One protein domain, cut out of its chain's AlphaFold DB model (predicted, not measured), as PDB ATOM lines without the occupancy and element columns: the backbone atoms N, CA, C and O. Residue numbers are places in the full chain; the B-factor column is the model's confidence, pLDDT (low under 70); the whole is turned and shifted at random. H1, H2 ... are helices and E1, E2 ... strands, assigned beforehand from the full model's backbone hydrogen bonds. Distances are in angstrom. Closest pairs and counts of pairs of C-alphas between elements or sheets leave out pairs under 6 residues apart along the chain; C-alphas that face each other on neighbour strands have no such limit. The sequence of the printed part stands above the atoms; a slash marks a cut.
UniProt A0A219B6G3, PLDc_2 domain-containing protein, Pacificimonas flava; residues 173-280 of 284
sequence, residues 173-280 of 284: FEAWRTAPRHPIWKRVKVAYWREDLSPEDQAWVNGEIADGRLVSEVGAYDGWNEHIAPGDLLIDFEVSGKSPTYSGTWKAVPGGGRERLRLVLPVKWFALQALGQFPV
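Overview. This is residues 173 to 280 of the 284 residues of the protein "PLDc_2 domain-containing protein" of Pacificimonas flava (UniProt A0A219B6G3). A strongly twisted sheet of five strands, curled like part of a barrel, makes the body of this domain. Helix H3 stands at one end of the long axis, by the edge strand E2, and at the opposite end are the short helices H1 and H2 with a small separate hairpin, E6 and E7. The printed part has 108 residues, with three named helices and seven named strands in the order H1 H2 E1 H3 E2 E3 E4 E5 E6 E7. The larger sheet is mixed, in the order E1 E3 E4 E5 E2, and the class is mixed, helices and strands. The whole is compact, with a radius of gyration of the C-alphas of 14.7 A and spans of 44 by 34 by 24 A.

Along the chain. In the larger sheet E1 is residues 188 to 193, 16.2 A long, E3 is 233 to 238, 16.3 A, and E4, the longest strand, is 245 to 252, 20.2 A, from C-alpha 245 at (-18.810, 1.332, -111.422). E5 is residues 261 to 266, 15.9 A, and E2 is 219 to 222. H3, residues 199 to 210, is 16.2 A long and begins at C-alpha 199 at (-34.537, 17.225, -110.745). H1 is residues 173 to 178 and H2 is 183 to 187. E6 is residues 269 to 272, and E7, 276 to 279, ends at C-alpha 279 at (-14.016, -2.126, -93.726).

Arrangement. The edge strand E1 is parallel to E3 at 22 degrees, with N 189 and O 233 2.8 A apart. E3 and E4 form an antiparallel hairpin, with N 234 and O 250 at 2.8 A. E4 and E5 form another, with N 251 and O 265 at 2.8 A. E3 E4 E5 are a meander, each strand the antiparallel neighbour of the one before. E5 pairs with E4 over residues 264 to 266 and with the edge strand E2 over 261 to 264, where N 262 and O 221 are 2.8 A apart. E2 E3 E4 E5 are a Greek key, a meander whose last strand is also the antiparallel neighbour of the strand before the meander. H3 only grazes the sheet with residues 201 to 205, and H2 only grazes it with 185 to 187. The closest C-alphas of H2 and E6 are those of Ile 184 and Leu 272, 7.1 A apart. E6 and E7 form an antiparallel hairpin, with N 270 and O 278 at 2.8 A. H1 is near E7 and not on the larger sheet; H1 and H2 are only just apart, at 8.0 A. Every O i to N i+4 pair is within hydrogen-bond range in H1 and H3; in H2 it is 0 of 1, with 2 of 2 O i to N i+3 pairs within range.

Size, cuts and confidence. The two C-alphas farthest apart, those of Thr 178 and Asp 211, are 44.9 A apart. The printed part has no cut and no long link. Mean pLDDT of the printed part is 88.6, and residues 255 to 257 and residue 274 are under 70.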
ATOM      1  N   PHE A 173     -16.622 -10.675 -98.120       85.38
ATOM      2  CA  PHE A 173     -16.645 -11.876 -98.959       85.38
ATOM      3  C   PHE A 173     -16.162 -13.127 -98.234       85.38
ATOM      4  O   PHE A 173     -16.708 -14.213 -98.451       85.38
ATOM      5  N   GLU A 174     -15.165 -13.013 -97.357       84.00
ATOM      6  CA  GLU A 174     -14.798 -14.116 -96.469       84.00
ATOM      7  C   GLU A 174     -15.959 -14.457 -95.521       84.00
ATOM      8  O   GLU A 174     -16.290 -15.631 -95.338       84.00
ATOM      9  N   ALA A 175     -16.651 -13.448 -94.986       84.12
ATOM     10  CA  ALA A 175     -17.826 -13.645 -94.143       84.12
ATOM     11  C   ALA A 175     -18.952 -14.369 -94.901       84.12
ATOM     12  O   ALA A 175     -19.558 -15.307 -94.376       84.12
ATOM     13  N   TRP A 176     -19.197 -14.008 -96.165       86.31
ATOM     14  CA  TRP A 176     -20.171 -14.699 -97.009       86.31
ATOM     15  C   TRP A 176     -19.766 -16.145 -97.297       86.31
ATOM     16  O   TRP A 176     -20.578 -17.047 -97.107       86.31
ATOM     17  N   ARG A 177     -18.507 -16.406 -97.671       84.81
ATOM     18  CA  ARG A 177     -18.015 -17.777 -97.915       84.81
ATOM     19  C   ARG A 177     -18.087 -18.652 -96.665       84.81
ATOM     20  O   ARG A 177     -18.404 -19.838 -96.754       84.81
ATOM     21  N   THR A 178     -17.801 -18.080 -95.497       79.81
ATOM     22  CA  THR A 178     -17.832 -18.810 -94.226       79.81
ATOM     23  C   THR A 178     -19.252 -19.049 -93.727       79.81
ATOM     24  O   THR A 178     -19.474 -20.070 -93.085       79.81
ATOM     25  N   ALA A 179     -20.235 -18.205 -94.032       80.62
ATOM     26  CA  ALA A 179     -21.606 -18.403 -93.562       80.62
ATOM     27  C   ALA A 179     -22.669 -18.023 -94.613       80.62
ATOM     28  O   ALA A 179     -23.537 -17.204 -94.319       80.62
ATOM     29  N   PRO A 180     -22.702 -18.637 -95.814       85.62
ATOM     30  CA  PRO A 180     -23.486 -18.133 -96.955       85.62
ATOM     31  C   PRO A 180     -25.004 -18.191 -96.743       85.62
ATOM     32  O   PRO A 180     -25.764 -17.481 -97.392       85.62
ATOM     33  N   ARG A 181     -25.464 -19.031 -95.810       83.75
ATOM     34  CA  ARG A 181     -26.881 -19.182 -95.446       83.75
ATOM     35  C   ARG A 181     -27.289 -18.337 -94.235       83.75
ATOM     36  O   ARG A 181     -28.424 -18.455 -93.777       83.75
ATOM     37  N   HIS A 182     -26.389 -17.514 -93.692       81.69
ATOM     38  CA  HIS A 182     -26.693 -16.708 -92.514       81.69
ATOM     39  C   HIS A 182     -27.836 -15.714 -92.817       81.69
ATOM     40  O   HIS A 182     -27.775 -15.002 -93.821       81.69
ATOM     41  N   PRO A 183     -28.872 -15.597 -91.963       82.56
ATOM     42  CA  PRO A 183     -30.026 -14.734 -92.236       82.56
ATOM     43  C   PRO A 183     -29.690 -13.248 -92.431       82.56
ATOM     44  O   PRO A 183     -30.478 -12.528 -93.043       82.56
ATOM     45  N   ILE A 184     -28.532 -12.793 -91.934       84.56
ATOM     46  CA  ILE A 184     -28.076 -11.400 -92.079       84.56
ATOM     47  C   ILE A 184     -27.937 -10.975 -93.543       84.56
ATOM     48  O   ILE A 184     -28.188  -9.816 -93.850       84.56
ATOM     49  N   TRP A 185     -27.634 -11.907 -94.455       88.12
ATOM     50  CA  TRP A 185     -27.483 -11.599 -95.879       88.12
ATOM     51  C   TRP A 185     -28.776 -11.103 -96.517       88.12
ATOM     52  O   TRP A 185     -28.728 -10.376 -97.496       88.12
ATOM     53  N   LYS A 186     -29.943 -11.389 -95.922       89.44
ATOM     54  CA  LYS A 186     -31.219 -10.815 -96.378       89.44
ATOM     55  C   LYS A 186     -31.272  -9.288 -96.237       89.44
ATOM     56  O   LYS A 186     -32.093  -8.668 -96.909       89.44
ATOM     57  N   ARG A 187     -30.423  -8.714 -95.375       90.25
ATOM     58  CA  ARG A 187     -30.274  -7.270 -95.132       90.25
ATOM     59  C   ARG A 187     -29.107  -6.635 -95.883       90.25
ATOM     60  O   ARG A 187     -28.913  -5.434 -95.760       90.25
ATOM     61  N   VAL A 188     -28.319  -7.416 -96.621       91.94
ATOM     62  CA  VAL A 188     -27.271  -6.895 -97.503       91.94
ATOM     63  C   VAL A 188     -27.816  -6.957 -98.923       91.94
ATOM     64  O   VAL A 188     -28.153  -8.032 -99.417       91.94
ATOM     65  N   LYS A 189     -27.982  -5.799 -99.553       93.00
ATOM     66  CA  LYS A 189     -28.513  -5.642-100.905       93.00
ATOM     67  C   LYS A 189     -27.385  -5.230-101.833       93.00
ATOM     68  O   LYS A 189     -26.508  -4.468-101.437       93.00
ATOM     69  N   VAL A 190     -27.447  -5.704-103.067       92.81
ATOM     70  CA  VAL A 190     -26.639  -5.148-104.149       92.81
ATOM     71  C   VAL A 190     -27.577  -4.324-105.016       92.81
ATOM     72  O   VAL A 190     -28.562  -4.862-105.530       92.81
ATOM     73  N   ALA A 191     -27.326  -3.022-105.089       93.88
ATOM     74  CA  ALA A 191     -28.102  -2.078-105.872       93.88
ATOM     75  C   ALA A 191     -27.360  -1.781-107.176       93.88
ATOM     76  O   ALA A 191     -26.152  -1.562-107.177       93.88
ATOM     77  N   TYR A 192     -28.097  -1.807-108.281       93.31
ATOM     78  CA  TYR A 192     -27.603  -1.406-109.590       93.31
ATOM     79  C   TYR A 192     -28.554  -0.349-110.138       93.31
ATOM     80  O   TYR A 192     -29.750  -0.622-110.276       93.31
ATOM     81  N   TRP A 193     -28.044   0.837-110.449       92.81
ATOM     82  CA  TRP A 193     -28.842   1.964-110.935       92.81
ATOM     83  C   TRP A 193     -28.203   2.603-112.164       92.81
ATOM     84  O   TRP A 193     -27.020   2.429-112.440       92.81
ATOM     85  N   ARG A 194     -29.009   3.316-112.949       93.00
ATOM     86  CA  ARG A 194     -28.562   3.954-114.197       93.00
ATOM     87  C   ARG A 194     -28.886   5.438-114.260       93.00
ATOM     88  O   ARG A 194     -28.191   6.174-114.949       93.00
ATOM     89  N   GLU A 195     -29.971   5.836-113.617       92.12
ATOM     90  CA  GLU A 195     -30.509   7.184-113.695       92.12
ATOM     91  C   GLU A 195     -30.380   7.837-112.325       92.12
ATOM     92  O   GLU A 195     -30.695   7.212-111.309       92.12
ATOM     93  N   ASP A 196     -29.907   9.081-112.323       92.69
ATOM     94  CA  ASP A 196     -29.925   9.931-111.139       92.69
ATOM     95  C   ASP A 196     -31.370  10.236-110.713       92.69
ATOM     96  O   ASP A 196     -32.338  10.005-111.447       92.69
ATOM     97  N   LEU A 197     -31.519  10.807-109.517       92.69
ATOM     98  CA  LEU A 197     -32.806  11.319-109.057       92.69
ATOM     99  C   LEU A 197     -33.383  12.339-110.042       92.69
ATOM    100  O   LEU A 197     -32.663  13.106-110.688       92.69
ATOM    101  N   SER A 198     -34.715  12.397-110.095       93.88
ATOM    102  CA  SER A 198     -35.399  13.451-110.835       93.88
ATOM    103  C   SER A 198     -34.945  14.836-110.331       93.88
ATOM    104  O   SER A 198     -34.656  14.990-109.139       93.88
ATOM    105  N   PRO A 199     -34.911  15.879-111.185       95.25
ATOM    106  CA  PRO A 199     -34.537  17.225-110.745       95.25
ATOM    107  C   PRO A 199     -35.385  17.738-109.574       95.25
ATOM    108  O   PRO A 199     -34.900  18.492-108.734       95.25
ATOM    109  N   GLU A 200     -36.649  17.313-109.511       93.69
ATOM    110  CA  GLU A 200     -37.578  17.642-108.434       93.69
ATOM    111  C   GLU A 200     -37.173  16.984-107.108       93.69
ATOM    112  O   GLU A 200     -37.085  17.662-106.083       93.69
ATOM    113  N   ASP A 201     -36.876  15.684-107.124       92.88
ATOM    114  CA  ASP A 201     -36.469  14.958-105.919       92.88
ATOM    115  C   ASP A 201     -35.078  15.381-105.446       92.88
ATOM    116  O   ASP A 201     -34.854  15.531-104.245       92.88
ATOM    117  N   GLN A 202     -34.162  15.670-106.375       94.06
ATOM    118  CA  GLN A 202     -32.852  16.223-106.041       94.06
ATOM    119  C   GLN A 202     -32.971  17.614-105.402       94.06
ATOM    120  O   GLN A 202     -32.289  17.904-104.417       94.06
ATOM    121  N   ALA A 203     -33.847  18.477-105.929       94.31
ATOM    122  CA  ALA A 203     -34.106  19.792-105.347       94.31
ATOM    123  C   ALA A 203     -34.708  19.680-103.941       94.31
ATOM    124  O   ALA A 203     -34.316  20.433-103.048       94.31
ATOM    125  N   TRP A 204     -35.608  18.716-103.728       93.88
ATOM    126  CA  TRP A 204     -36.162  18.435-102.409       93.88
ATOM    127  C   TRP A 204     -35.074  17.991-101.419       93.88
ATOM    128  O   TRP A 204     -34.941  18.616-100.369       93.88
ATOM    129  N   VAL A 205     -34.237  17.002-101.769       92.44
ATOM    130  CA  VAL A 205     -33.122  16.549-100.910       92.44
ATOM    131  C   VAL A 205     -32.205  17.720-100.543       92.44
ATOM    132  O   VAL A 205     -31.889  17.915 -99.371       92.44
ATOM    133  N   ASN A 206     -31.825  18.542-101.524       94.06
ATOM    134  CA  ASN A 206     -30.964  19.703-101.295       94.06
ATOM    135  C   ASN A 206     -31.611  20.736-100.356       94.06
ATOM    136  O   ASN A 206     -30.921  21.311 -99.514       94.06
ATOM    137  N   GLY A 207     -32.922  20.965-100.482       93.94
ATOM    138  CA  GLY A 207     -33.676  21.853 -99.595       93.94
ATOM    139  C   GLY A 207     -33.723  21.342 -98.154       93.94
ATOM    140  O   GLY A 207     -33.472  22.099 -97.221       93.94
ATOM    141  N   GLU A 208     -33.954  20.042 -97.960       92.88
ATOM    142  CA  GLU A 208     -33.940  19.425 -96.630       92.88
ATOM    143  C   GLU A 208     -32.558  19.494 -95.959       92.88
ATOM    144  O   GLU A 208     -32.472  19.678 -94.741       92.88
ATOM    145  N   ILE A 209     -31.475  19.372 -96.737       93.06
ATOM    146  CA  ILE A 209     -30.100  19.576 -96.254       93.06
ATOM    147  C   ILE A 209     -29.886  21.040 -95.854       93.06
ATOM    148  O   ILE A 209     -29.365  21.311 -94.773       93.06
ATOM    149  N   ALA A 210     -30.301  21.991 -96.699       94.38
ATOM    150  CA  ALA A 210     -30.149  23.423 -96.434       94.38
ATOM    151  C   ALA A 210     -30.897  23.865 -95.166       94.38
ATOM    152  O   ALA A 210     -30.392  24.686 -94.399       94.38
ATOM    153  N   ASP A 211     -32.057  23.262 -94.909       93.69
ATOM    154  CA  ASP A 211     -32.860  23.507 -93.714       93.69
ATOM    155  C   ASP A 211     -32.367  22.736 -92.471       93.69
ATOM    156  O   ASP A 211     -32.970  22.828 -91.398       93.69
ATOM    157  N   GLY A 212     -31.293  21.947 -92.594       90.38
ATOM    158  CA  GLY A 212     -30.703  21.170 -91.501       90.38
ATOM    159  C   GLY A 212     -31.531  19.961 -91.052       90.38
ATOM    160  O   GLY A 212     -31.284  19.421 -89.973       90.38
ATOM    161  N   ARG A 213     -32.518  19.533 -91.851       89.56
ATOM    162  CA  ARG A 213     -33.351  18.348 -91.572       89.56
ATOM    163  C   ARG A 213     -32.683  17.050 -92.019       89.56
ATOM    164  O   ARG A 213     -32.915  16.011 -91.403       89.56
ATOM    165  N   LEU A 214     -31.829  17.115 -93.042       90.56
ATOM    166  CA  LEU A 214     -30.967  16.018 -93.484       90.56
ATOM    167  C   LEU A 214     -29.487  16.408 -93.403       90.56
ATOM    168  O   LEU A 214     -29.129  17.581 -93.446       90.56
ATOM    169  N   VAL A 215     -28.617  15.403 -93.284       90.75
ATOM    170  CA  VAL A 215     -27.159  15.595 -93.337       90.75
ATOM    171  C   VAL A 215     -26.678  15.697 -94.782       90.75
ATOM    172  O   VAL A 215     -27.283  15.111 -95.677       90.75
ATOM    173  N   SER A 216     -25.568  16.398 -95.005       91.25
ATOM    174  CA  SER A 216     -25.015  16.661 -96.342       91.25
ATOM    175  C   SER A 216     -24.663  15.414 -97.151       91.25
ATOM    176  O   SER A 216     -24.677  15.446 -98.375       91.25
ATOM    177  N   GLU A 217     -24.337  14.316 -96.479       91.69
ATOM    178  CA  GLU A 217     -23.885  13.071 -97.087       91.69
ATOM    179  C   GLU A 217     -25.037  12.107 -97.396       91.69
ATOM    180  O   GLU A 217     -24.795  10.959 -97.764       91.69
ATOM    181  N   VAL A 218     -26.291  12.526 -97.204       92.88
ATOM    182  CA  VAL A 218     -27.455  11.685 -97.492       92.88
ATOM    183  C   VAL A 218     -27.550  11.375 -98.990       92.88
ATOM    184  O   VAL A 218     -27.473  12.263 -99.835       92.88
ATOM    185  N   GLY A 219     -27.737  10.098 -99.312       93.69
ATOM    186  CA  GLY A 219     -28.143   9.636-100.637       93.69
ATOM    187  C   GLY A 219     -29.625   9.260-100.645       93.69
ATOM    188  O   GLY A 219     -30.238   9.092 -99.584       93.69
ATOM    189  N   ALA A 220     -30.209   9.070-101.828       94.25
ATOM    190  CA  ALA A 220     -31.576   8.570-101.940       94.25
ATOM    191  C   ALA A 220     -31.791   7.690-103.179       94.25
ATOM    192  O   ALA A 220     -31.165   7.900-104.210       94.25
ATOM    193  N   TYR A 221     -32.720   6.738-103.065       93.75
ATOM    194  CA  TYR A 221     -33.218   5.916-104.174       93.75
ATOM    195  C   TYR A 221     -34.714   6.189-104.386       93.75
ATOM    196  O   TYR A 221     -35.493   6.033-103.442       93.75
ATOM    197  N   ASP A 222     -35.136   6.556-105.600       92.56
ATOM    198  CA  ASP A 222     -36.558   6.750-105.937       92.56
ATOM    199  C   ASP A 222     -37.235   5.447-106.370       92.56
ATOM    200  O   ASP A 222     -36.824   4.811-107.336       92.56
ATOM    201  N   GLY A 223     -38.313   5.072-105.677       90.56
ATOM    202  CA  GLY A 223     -39.162   3.935-106.037       90.56
ATOM    203  C   GLY A 223     -38.705   2.601-105.447       90.56
ATOM    204  O   GLY A 223     -39.304   1.567-105.721       90.56
ATOM    205  N   TRP A 224     -37.679   2.601-104.594       91.56
ATOM    206  CA  TRP A 224     -37.099   1.374-104.028       91.56
ATOM    207  C   TRP A 224     -37.619   1.049-102.622       91.56
ATOM    208  O   TRP A 224     -37.093   0.161-101.950       91.56
ATOM    209  N   ASN A 225     -38.662   1.740-102.157       88.38
ATOM    210  CA  ASN A 225     -39.197   1.585-100.802       88.38
ATOM    211  C   ASN A 225     -39.692   0.163-100.485       88.38
ATOM    212  O   ASN A 225     -39.623  -0.240 -99.323       88.38
ATOM    213  N   GLU A 226     -40.128  -0.599-101.493       90.25
ATOM    214  CA  GLU A 226     -40.549  -2.003-101.351       90.25
ATOM    215  C   GLU A 226     -39.373  -2.995-101.325       90.25
ATOM    216  O   GLU A 226     -39.510  -4.119-100.839       90.25
ATOM    217  N   HIS A 227     -38.200  -2.588-101.819       91.69
ATOM    218  CA  HIS A 227     -37.026  -3.454-101.971       91.69
ATOM    219  C   HIS A 227     -35.928  -3.179-100.939       91.69
ATOM    220  O   HIS A 227     -35.177  -4.092-100.579       91.69
ATOM    221  N   ILE A 228     -35.849  -1.939-100.455       93.44
ATOM    222  CA  ILE A 228     -34.884  -1.483 -99.458       93.44
ATOM    223  C   ILE A 228     -35.645  -1.119 -98.184       93.44
ATOM    224  O   ILE A 228     -36.358  -0.109 -98.126       93.44
ATOM    225  N   ALA A 229     -35.465  -1.927 -97.142       92.81
ATOM    226  CA  ALA A 229     -36.047  -1.676 -95.833       92.81
ATOM    227  C   ALA A 229     -35.109  -0.822 -94.958       92.81
ATOM    228  O   ALA A 229     -33.886  -0.884 -95.109       92.81
ATOM    229  N   PRO A 230     -35.640  -0.058 -93.985       91.81
ATOM    230  CA  PRO A 230     -34.814   0.611 -92.987       91.81
ATOM    231  C   PRO A 230     -33.821  -0.341 -92.304       91.81
ATOM    232  O   PRO A 230     -34.191  -1.393 -91.773       91.81
ATOM    233  N   GLY A 231     -32.553   0.062 -92.277       90.88
ATOM    234  CA  GLY A 231     -31.450  -0.706 -91.709       90.88
ATOM    235  C   GLY A 231     -30.803  -1.722 -92.652       90.88
ATOM    236  O   GLY A 231     -29.847  -2.365 -92.216       90.88
ATOM    237  N   ASP A 232     -31.278  -1.865 -93.893       93.38
ATOM    238  CA  ASP A 232     -30.555  -2.603 -94.930       93.38
ATOM    239  C   ASP A 232     -29.229  -1.901 -95.271       93.38
ATOM    240  O   ASP A 232     -29.112  -0.673 -95.203       93.38
ATOM    241  N   LEU A 233     -28.224  -2.702 -95.616       92.94
ATOM    242  CA  LEU A 233     -26.920  -2.272 -96.115       92.94
ATOM    243  C   LEU A 233     -26.891  -2.487 -97.622       92.94
ATOM    244  O   LEU A 233     -27.321  -3.538 -98.095       92.94
ATOM    245  N   LEU A 234     -26.391  -1.512 -98.366       93.75
ATOM    246  CA  LEU A 234     -26.384  -1.513 -99.821       93.75
ATOM    247  C   LEU A 234     -24.954  -1.427-100.325       93.75
ATOM    248  O   LEU A 234     -24.232  -0.524 -99.915       93.75
ATOM    249  N   ILE A 235     -24.579  -2.345-101.210       92.50
ATOM    250  CA  ILE A 235     -23.406  -2.224-102.077       92.50
ATOM    251  C   ILE A 235     -23.929  -1.688-103.402       92.50
ATOM    252  O   ILE A 235     -24.770  -2.336-104.027       92.50
ATOM    253  N   ASP A 236     -23.497  -0.496-103.777       93.69
ATOM    254  CA  ASP A 236     -24.111   0.274-104.845       93.69
ATOM    255  C   ASP A 236     -23.213   0.354-106.079       93.69
ATOM    256  O   ASP A 236     -22.002   0.574-105.972       93.69
ATOM    257  N   PHE A 237     -23.825   0.155-107.244       94.12
ATOM    258  CA  PHE A 237     -23.159   0.180-108.536       94.12
ATOM    259  C   PHE A 237     -23.949   1.015-109.545       94.12
ATOM    260  O   PHE A 237     -25.102   0.722-109.868       94.12
ATOM    261  N   GLU A 238     -23.275   1.991-110.134       93.25
ATOM    262  CA  GLU A 238     -23.745   2.711-111.309       93.25
ATOM    263  C   GLU A 238     -23.513   1.848-112.560       93.25
ATOM    264  O   GLU A 238     -22.450   1.246-112.734       93.25
ATOM    265  N   VAL A 239     -24.528   1.723-113.419       93.44
ATOM    266  CA  VAL A 239     -24.513   0.884-114.632       93.44
ATOM    267  C   VAL A 239     -24.928   1.652-115.891       93.44
ATOM    268  O   VAL A 239     -25.538   1.085-116.809       93.44
ATOM    269  N   SER A 240     -24.635   2.955-115.945       88.81
ATOM    270  CA  SER A 240     -24.878   3.768-117.148       88.81
ATOM    271  C   SER A 240     -23.749   3.619-118.179       88.81
ATOM    272  O   SER A 240     -23.986   3.708-119.387       88.81
ATOM    273  N   GLY A 241     -22.533   3.313-117.712       85.38
ATOM    274  CA  GLY A 241     -21.350   3.095-118.543       85.38
ATOM    275  C   GLY A 241     -21.239   1.705-119.189       85.38
ATOM    276  O   GLY A 241     -22.094   0.830-119.062       85.38
ATOM    277  N   LYS A 242     -20.113   1.471-119.887       84.62
ATOM    278  CA  LYS A 242     -19.776   0.161-120.493       84.62
ATOM    279  C   LYS A 242     -19.493  -0.934-119.459       84.62
ATOM    280  O   LYS A 242     -19.533  -2.115-119.796       84.62
ATOM    281  N   SER A 243     -19.154  -0.552-118.235       87.25
ATOM    282  CA  SER A 243     -18.884  -1.465-117.128       87.25
ATOM    283  C   SER A 243     -19.477  -0.873-115.850       87.25
ATOM    284  O   SER A 243     -19.399   0.346-115.693       87.25
ATOM    285  N   PRO A 244     -20.062  -1.702-114.967       89.50
ATOM    286  CA  PRO A 244     -20.543  -1.245-113.670       89.50
ATOM    287  C   PRO A 244     -19.429  -0.559-112.880       89.50
ATOM    288  O   PRO A 244     -18.319  -1.091-112.803       89.50
ATOM    289  N   THR A 245     -19.731   0.589-112.287       91.12
ATOM    290  CA  THR A 245     -18.810   1.332-111.422       91.12
ATOM    291  C   THR A 245     -19.346   1.298-110.005       91.12
ATOM    292  O   THR A 245     -20.503   1.629-109.775       91.12
ATOM    293  N   TYR A 246     -18.513   0.900-109.049       90.44
ATOM    294  CA  TYR A 246     -18.868   0.979-107.636       90.44
ATOM    295  C   TYR A 246     -19.089   2.446-107.238       90.44
ATOM    296  O   TYR A 246     -18.185   3.271-107.374       90.44
ATOM    297  N   SER A 247     -20.295   2.773-106.777       88.94
ATOM    298  CA  SER A 247     -20.720   4.139-106.435       88.94
ATOM    299  C   SER A 247     -20.790   4.382-104.929       88.94
ATOM    300  O   SER A 247     -20.858   5.529-104.488       88.94
ATOM    301  N   GLY A 248     -20.721   3.326-104.118       90.69
ATOM    302  CA  GLY A 248     -20.561   3.450-102.676       90.69
ATOM    303  C   GLY A 248     -21.185   2.315-101.884       90.69
ATOM    304  O   GLY A 248     -21.793   1.387-102.415       90.69
ATOM    305  N   THR A 249     -21.045   2.411-100.565       92.31
ATOM    306  CA  THR A 249     -21.764   1.547 -99.636       92.31
ATOM    307  C   THR A 249     -22.616   2.404 -98.729       92.31
ATOM    308  O   THR A 249     -22.131   3.357 -98.112       92.31
ATOM    309  N   TRP A 250     -23.881   2.020 -98.601       94.12
ATOM    310  CA  TRP A 250     -24.883   2.819 -97.921       94.12
ATOM    311  C   TRP A 250     -25.654   2.017 -96.878       94.12
ATOM    312  O   TRP A 250     -25.729   0.791 -96.924       94.12
ATOM    313  N   LYS A 251     -26.272   2.720 -95.932       94.50
ATOM    314  CA  LYS A 251     -27.227   2.165 -94.977       94.50
ATOM    315  C   LYS A 251     -28.548   2.907 -95.073       94.50
ATOM    316  O   LYS A 251     -28.589   4.121 -94.894       94.50
ATOM    317  N   ALA A 252     -29.626   2.164 -95.286       94.25
ATOM    318  CA  ALA A 252     -30.980   2.696 -95.301       94.25
ATOM    319  C   ALA A 252     -31.386   3.228 -93.923       94.25
ATOM    320  O   ALA A 252     -31.288   2.511 -92.921       94.25
ATOM    321  N   VAL A 253     -31.875   4.468 -93.868       91.50
ATOM    322  CA  VAL A 253     -32.304   5.097 -92.611       91.50
ATOM    323  C   VAL A 253     -33.810   4.921 -92.352       91.50
ATOM    324  O   VAL A 253     -34.591   4.765 -93.298       91.50
ATOM    325  N   PRO A 254     -34.248   4.888 -91.076       83.62
ATOM    326  CA  PRO A 254     -35.666   4.865 -90.728       83.62
ATOM    327  C   PRO A 254     -36.318   6.227 -90.964       83.62
ATOM    328  O   PRO A 254     -35.889   7.212 -90.372       83.62
ATOM    329  N   GLY A 255     -37.401   6.254 -91.749       68.69
ATOM    330  CA  GLY A 255     -38.183   7.471 -91.997       68.69
ATOM    331  C   GLY A 255     -37.397   8.584 -92.706       68.69
ATOM    332  O   GLY A 255     -36.194   8.480 -92.922       68.69
ATOM    333  N   GLY A 256     -38.101   9.646 -93.102       58.28
ATOM    334  CA  GLY A 256     -37.474  10.892 -93.557       58.28
ATOM    335  C   GLY A 256     -37.483  11.170 -95.058       58.28
ATOM    336  O   GLY A 256     -36.975  12.210 -95.438       58.28
ATOM    337  N   GLY A 257     -38.055  10.316 -95.909       61.12
ATOM    338  CA  GLY A 257     -38.201  10.600 -97.343       61.12
ATOM    339  C   GLY A 257     -39.584  11.139 -97.722       61.12
ATOM    340  O   GLY A 257     -40.579  10.823 -97.066       61.12
ATOM    341  N   ARG A 258     -39.659  11.873 -98.841       75.38
ATOM    342  CA  ARG A 258     -40.875  11.960 -99.672       75.38
ATOM    343  C   ARG A 258     -41.388  10.535 -99.957       75.38
ATOM    344  O   ARG A 258     -40.584   9.612 -99.999       75.38
ATOM    345  N   GLU A 259     -42.693  10.341-100.159       78.62
ATOM    346  CA  GLU A 259     -43.394   9.032-100.163       78.62
ATOM    347  C   GLU A 259     -42.700   7.883-100.936       78.62
ATOM    348  O   GLU A 259     -42.826   6.715-100.566       78.62
ATOM    349  N   ARG A 260     -41.903   8.199-101.964       86.50
ATOM    350  CA  ARG A 260     -41.172   7.232-102.797       86.50
ATOM    351  C   ARG A 260     -39.655   7.162-102.584       86.50
ATOM    352  O   ARG A 260     -39.028   6.240-103.102       86.50
ATOM    353  N   LEU A 261     -39.069   8.087-101.826       91.62
ATOM    354  CA  LEU A 261     -37.623   8.179-101.640       91.62
ATOM    355  C   LEU A 261     -37.158   7.333-100.456       91.62
ATOM    356  O   LEU A 261     -37.551   7.559 -99.306       91.62
ATOM    357  N   ARG A 262     -36.240   6.404-100.724       93.62
ATOM    358  CA  ARG A 262     -35.479   5.710 -99.690       93.62
ATOM    359  C   ARG A 262     -34.195   6.471 -99.410       93.62
ATOM    360  O   ARG A 262     -33.251   6.386-100.188       93.62
ATOM    361  N   LEU A 263     -34.141   7.146 -98.267       95.00
ATOM    362  CA  LEU A 263     -32.918   7.793 -97.805       95.00
ATOM    363  C   LEU A 263     -31.882   6.780 -97.315       95.00
ATOM    364  O   LEU A 263     -32.214   5.778 -96.663       95.00
ATOM    365  N   VAL A 264     -30.617   7.085 -97.587       95.06
ATOM    366  CA  VAL A 264     -29.468   6.280 -97.186       95.06
ATOM    367  C   VAL A 264     -28.310   7.159 -96.713       95.06
ATOM    368  O   VAL A 264     -28.188   8.311 -97.113       95.06
ATOM    369  N   LEU A 265     -27.442   6.613 -95.864       94.44
ATOM    370  CA  LEU A 265     -26.217   7.274 -95.407       94.44
ATOM    371  C   LEU A 265     -24.990   6.440 -95.766       94.44
ATOM    372  O   LEU A 265     -25.073   5.210 -95.686       94.44
ATOM    373  N   PRO A 266     -23.854   7.059 -96.119       93.75
ATOM    374  CA  PRO A 266     -22.653   6.323 -96.462       93.75
ATOM    375  C   PRO A 266     -22.122   5.611 -95.223       93.75
ATOM    376  O   PRO A 266     -22.164   6.133 -94.104       93.75
ATOM    377  N   VAL A 267     -21.591   4.408 -95.417       91.62
ATOM    378  CA  VAL A 267     -20.937   3.654 -94.348       91.62
ATOM    379  C   VAL A 267     -19.485   3.388 -94.697       91.62
ATOM    380  O   VAL A 267     -19.139   3.083 -95.830       91.62
ATOM    381  N   LYS A 268     -18.622   3.490 -93.686       87.00
ATOM    382  CA  LYS A 268     -17.198   3.129 -93.794       87.00
ATOM    383  C   LYS A 268     -16.934   1.676 -93.394       87.00
ATOM    384  O   LYS A 268     -15.867   1.141 -93.674       87.00
ATOM    385  N   TRP A 269     -17.902   1.055 -92.714       84.25
ATOM    386  CA  TRP A 269     -17.794  -0.296 -92.185       84.25
ATOM    387  C   TRP A 269     -19.126  -1.046 -92.281       84.25
ATOM    388  O   TRP A 269     -20.168  -0.527 -91.874       84.25
ATOM    389  N   PHE A 270     -19.074  -2.302 -92.713       83.31
ATOM    390  CA  PHE A 270     -20.164  -3.263 -92.583       83.31
ATOM    391  C   PHE A 270     -20.180  -3.832 -91.170       83.31
ATOM    392  O   PHE A 270     -19.454  -4.774 -90.873       83.31
ATOM    393  N   ALA A 271     -21.017  -3.284 -90.291       81.31
ATOM    394  CA  ALA A 271     -21.268  -3.873 -88.978       81.31
ATOM    395  C   ALA A 271     -22.387  -4.925 -89.076       81.31
ATOM    396  O   ALA A 271     -23.575  -4.598 -89.026       81.31
ATOM    397  N   LEU A 272     -22.008  -6.197 -89.216       82.31
ATOM    398  CA  LEU A 272     -22.926  -7.333 -89.243       82.31
ATOM    399  C   LEU A 272     -22.923  -8.002 -87.866       82.31
ATOM    400  O   LEU A 272     -21.988  -8.717 -87.522       82.31
ATOM    401  N   GLN A 273     -23.992  -7.799 -87.094       71.12
ATOM    402  CA  GLN A 273     -24.108  -8.143 -85.663       71.12
ATOM    403  C   GLN A 273     -23.690  -9.581 -85.264       71.12
ATOM    404  O   GLN A 273     -23.401  -9.810 -84.096       71.12
ATOM    405  N   ALA A 274     -23.636 -10.533 -86.203       69.50
ATOM    406  CA  ALA A 274     -23.204 -11.920 -85.970       69.50
ATOM    407  C   ALA A 274     -21.902 -12.324 -86.689       69.50
ATOM    408  O   ALA A 274     -21.348 -13.382 -86.404       69.50
ATOM    409  N   LEU A 275     -21.431 -11.523 -87.649       76.69
ATOM    410  CA  LEU A 275     -20.275 -11.859 -88.489       76.69
ATOM    411  C   LEU A 275     -19.063 -10.968 -88.213       76.69
ATOM    412  O   LEU A 275     -17.946 -11.368 -88.521       76.69
ATOM    413  N   GLY A 276     -19.271  -9.808 -87.591       78.06
ATOM    414  CA  GLY A 276     -18.218  -8.864 -87.243       78.06
ATOM    415  C   GLY A 276     -18.367  -7.535 -87.972       78.06
ATOM    416  O   GLY A 276     -19.443  -7.186 -88.465       78.06
ATOM    417  N   GLN A 277     -17.274  -6.779 -87.990       83.19
ATOM    418  CA  GLN A 277     -17.200  -5.479 -88.633       83.19
ATOM    419  C   GLN A 277     -16.119  -5.505 -89.711       83.19
ATOM    420  O   GLN A 277     -14.967  -5.812 -89.414       83.19
ATOM    421  N   PHE A 278     -16.493  -5.168 -90.943       84.44
ATOM    422  CA  PHE A 278     -15.598  -5.216 -92.103       84.44
ATOM    423  C   PHE A 278     -15.420  -3.814 -92.677       84.44
ATOM    424  O   PHE A 278     -16.419  -3.095 -92.775       84.44
ATOM    425  N   PRO A 279     -14.196  -3.383 -93.017       83.06
ATOM    426  CA  PRO A 279     -14.016  -2.126 -93.726       83.06
ATOM    427  C   PRO A 279     -14.652  -2.244 -95.112       83.06
ATOM    428  O   PRO A 279     -14.596  -3.300 -95.734       83.06
ATOM    429  N   VAL A 280     -15.264  -1.165 -95.591       80.38
ATOM    430  CA  VAL A 280     -15.712  -1.100 -96.986       80.38
ATOM    431  C   VAL A 280     -14.476  -1.032 -97.887       80.38
ATOM    432  O   VAL A 280     -13.589  -0.212 -97.648       80.38
TER     433      VAL A 280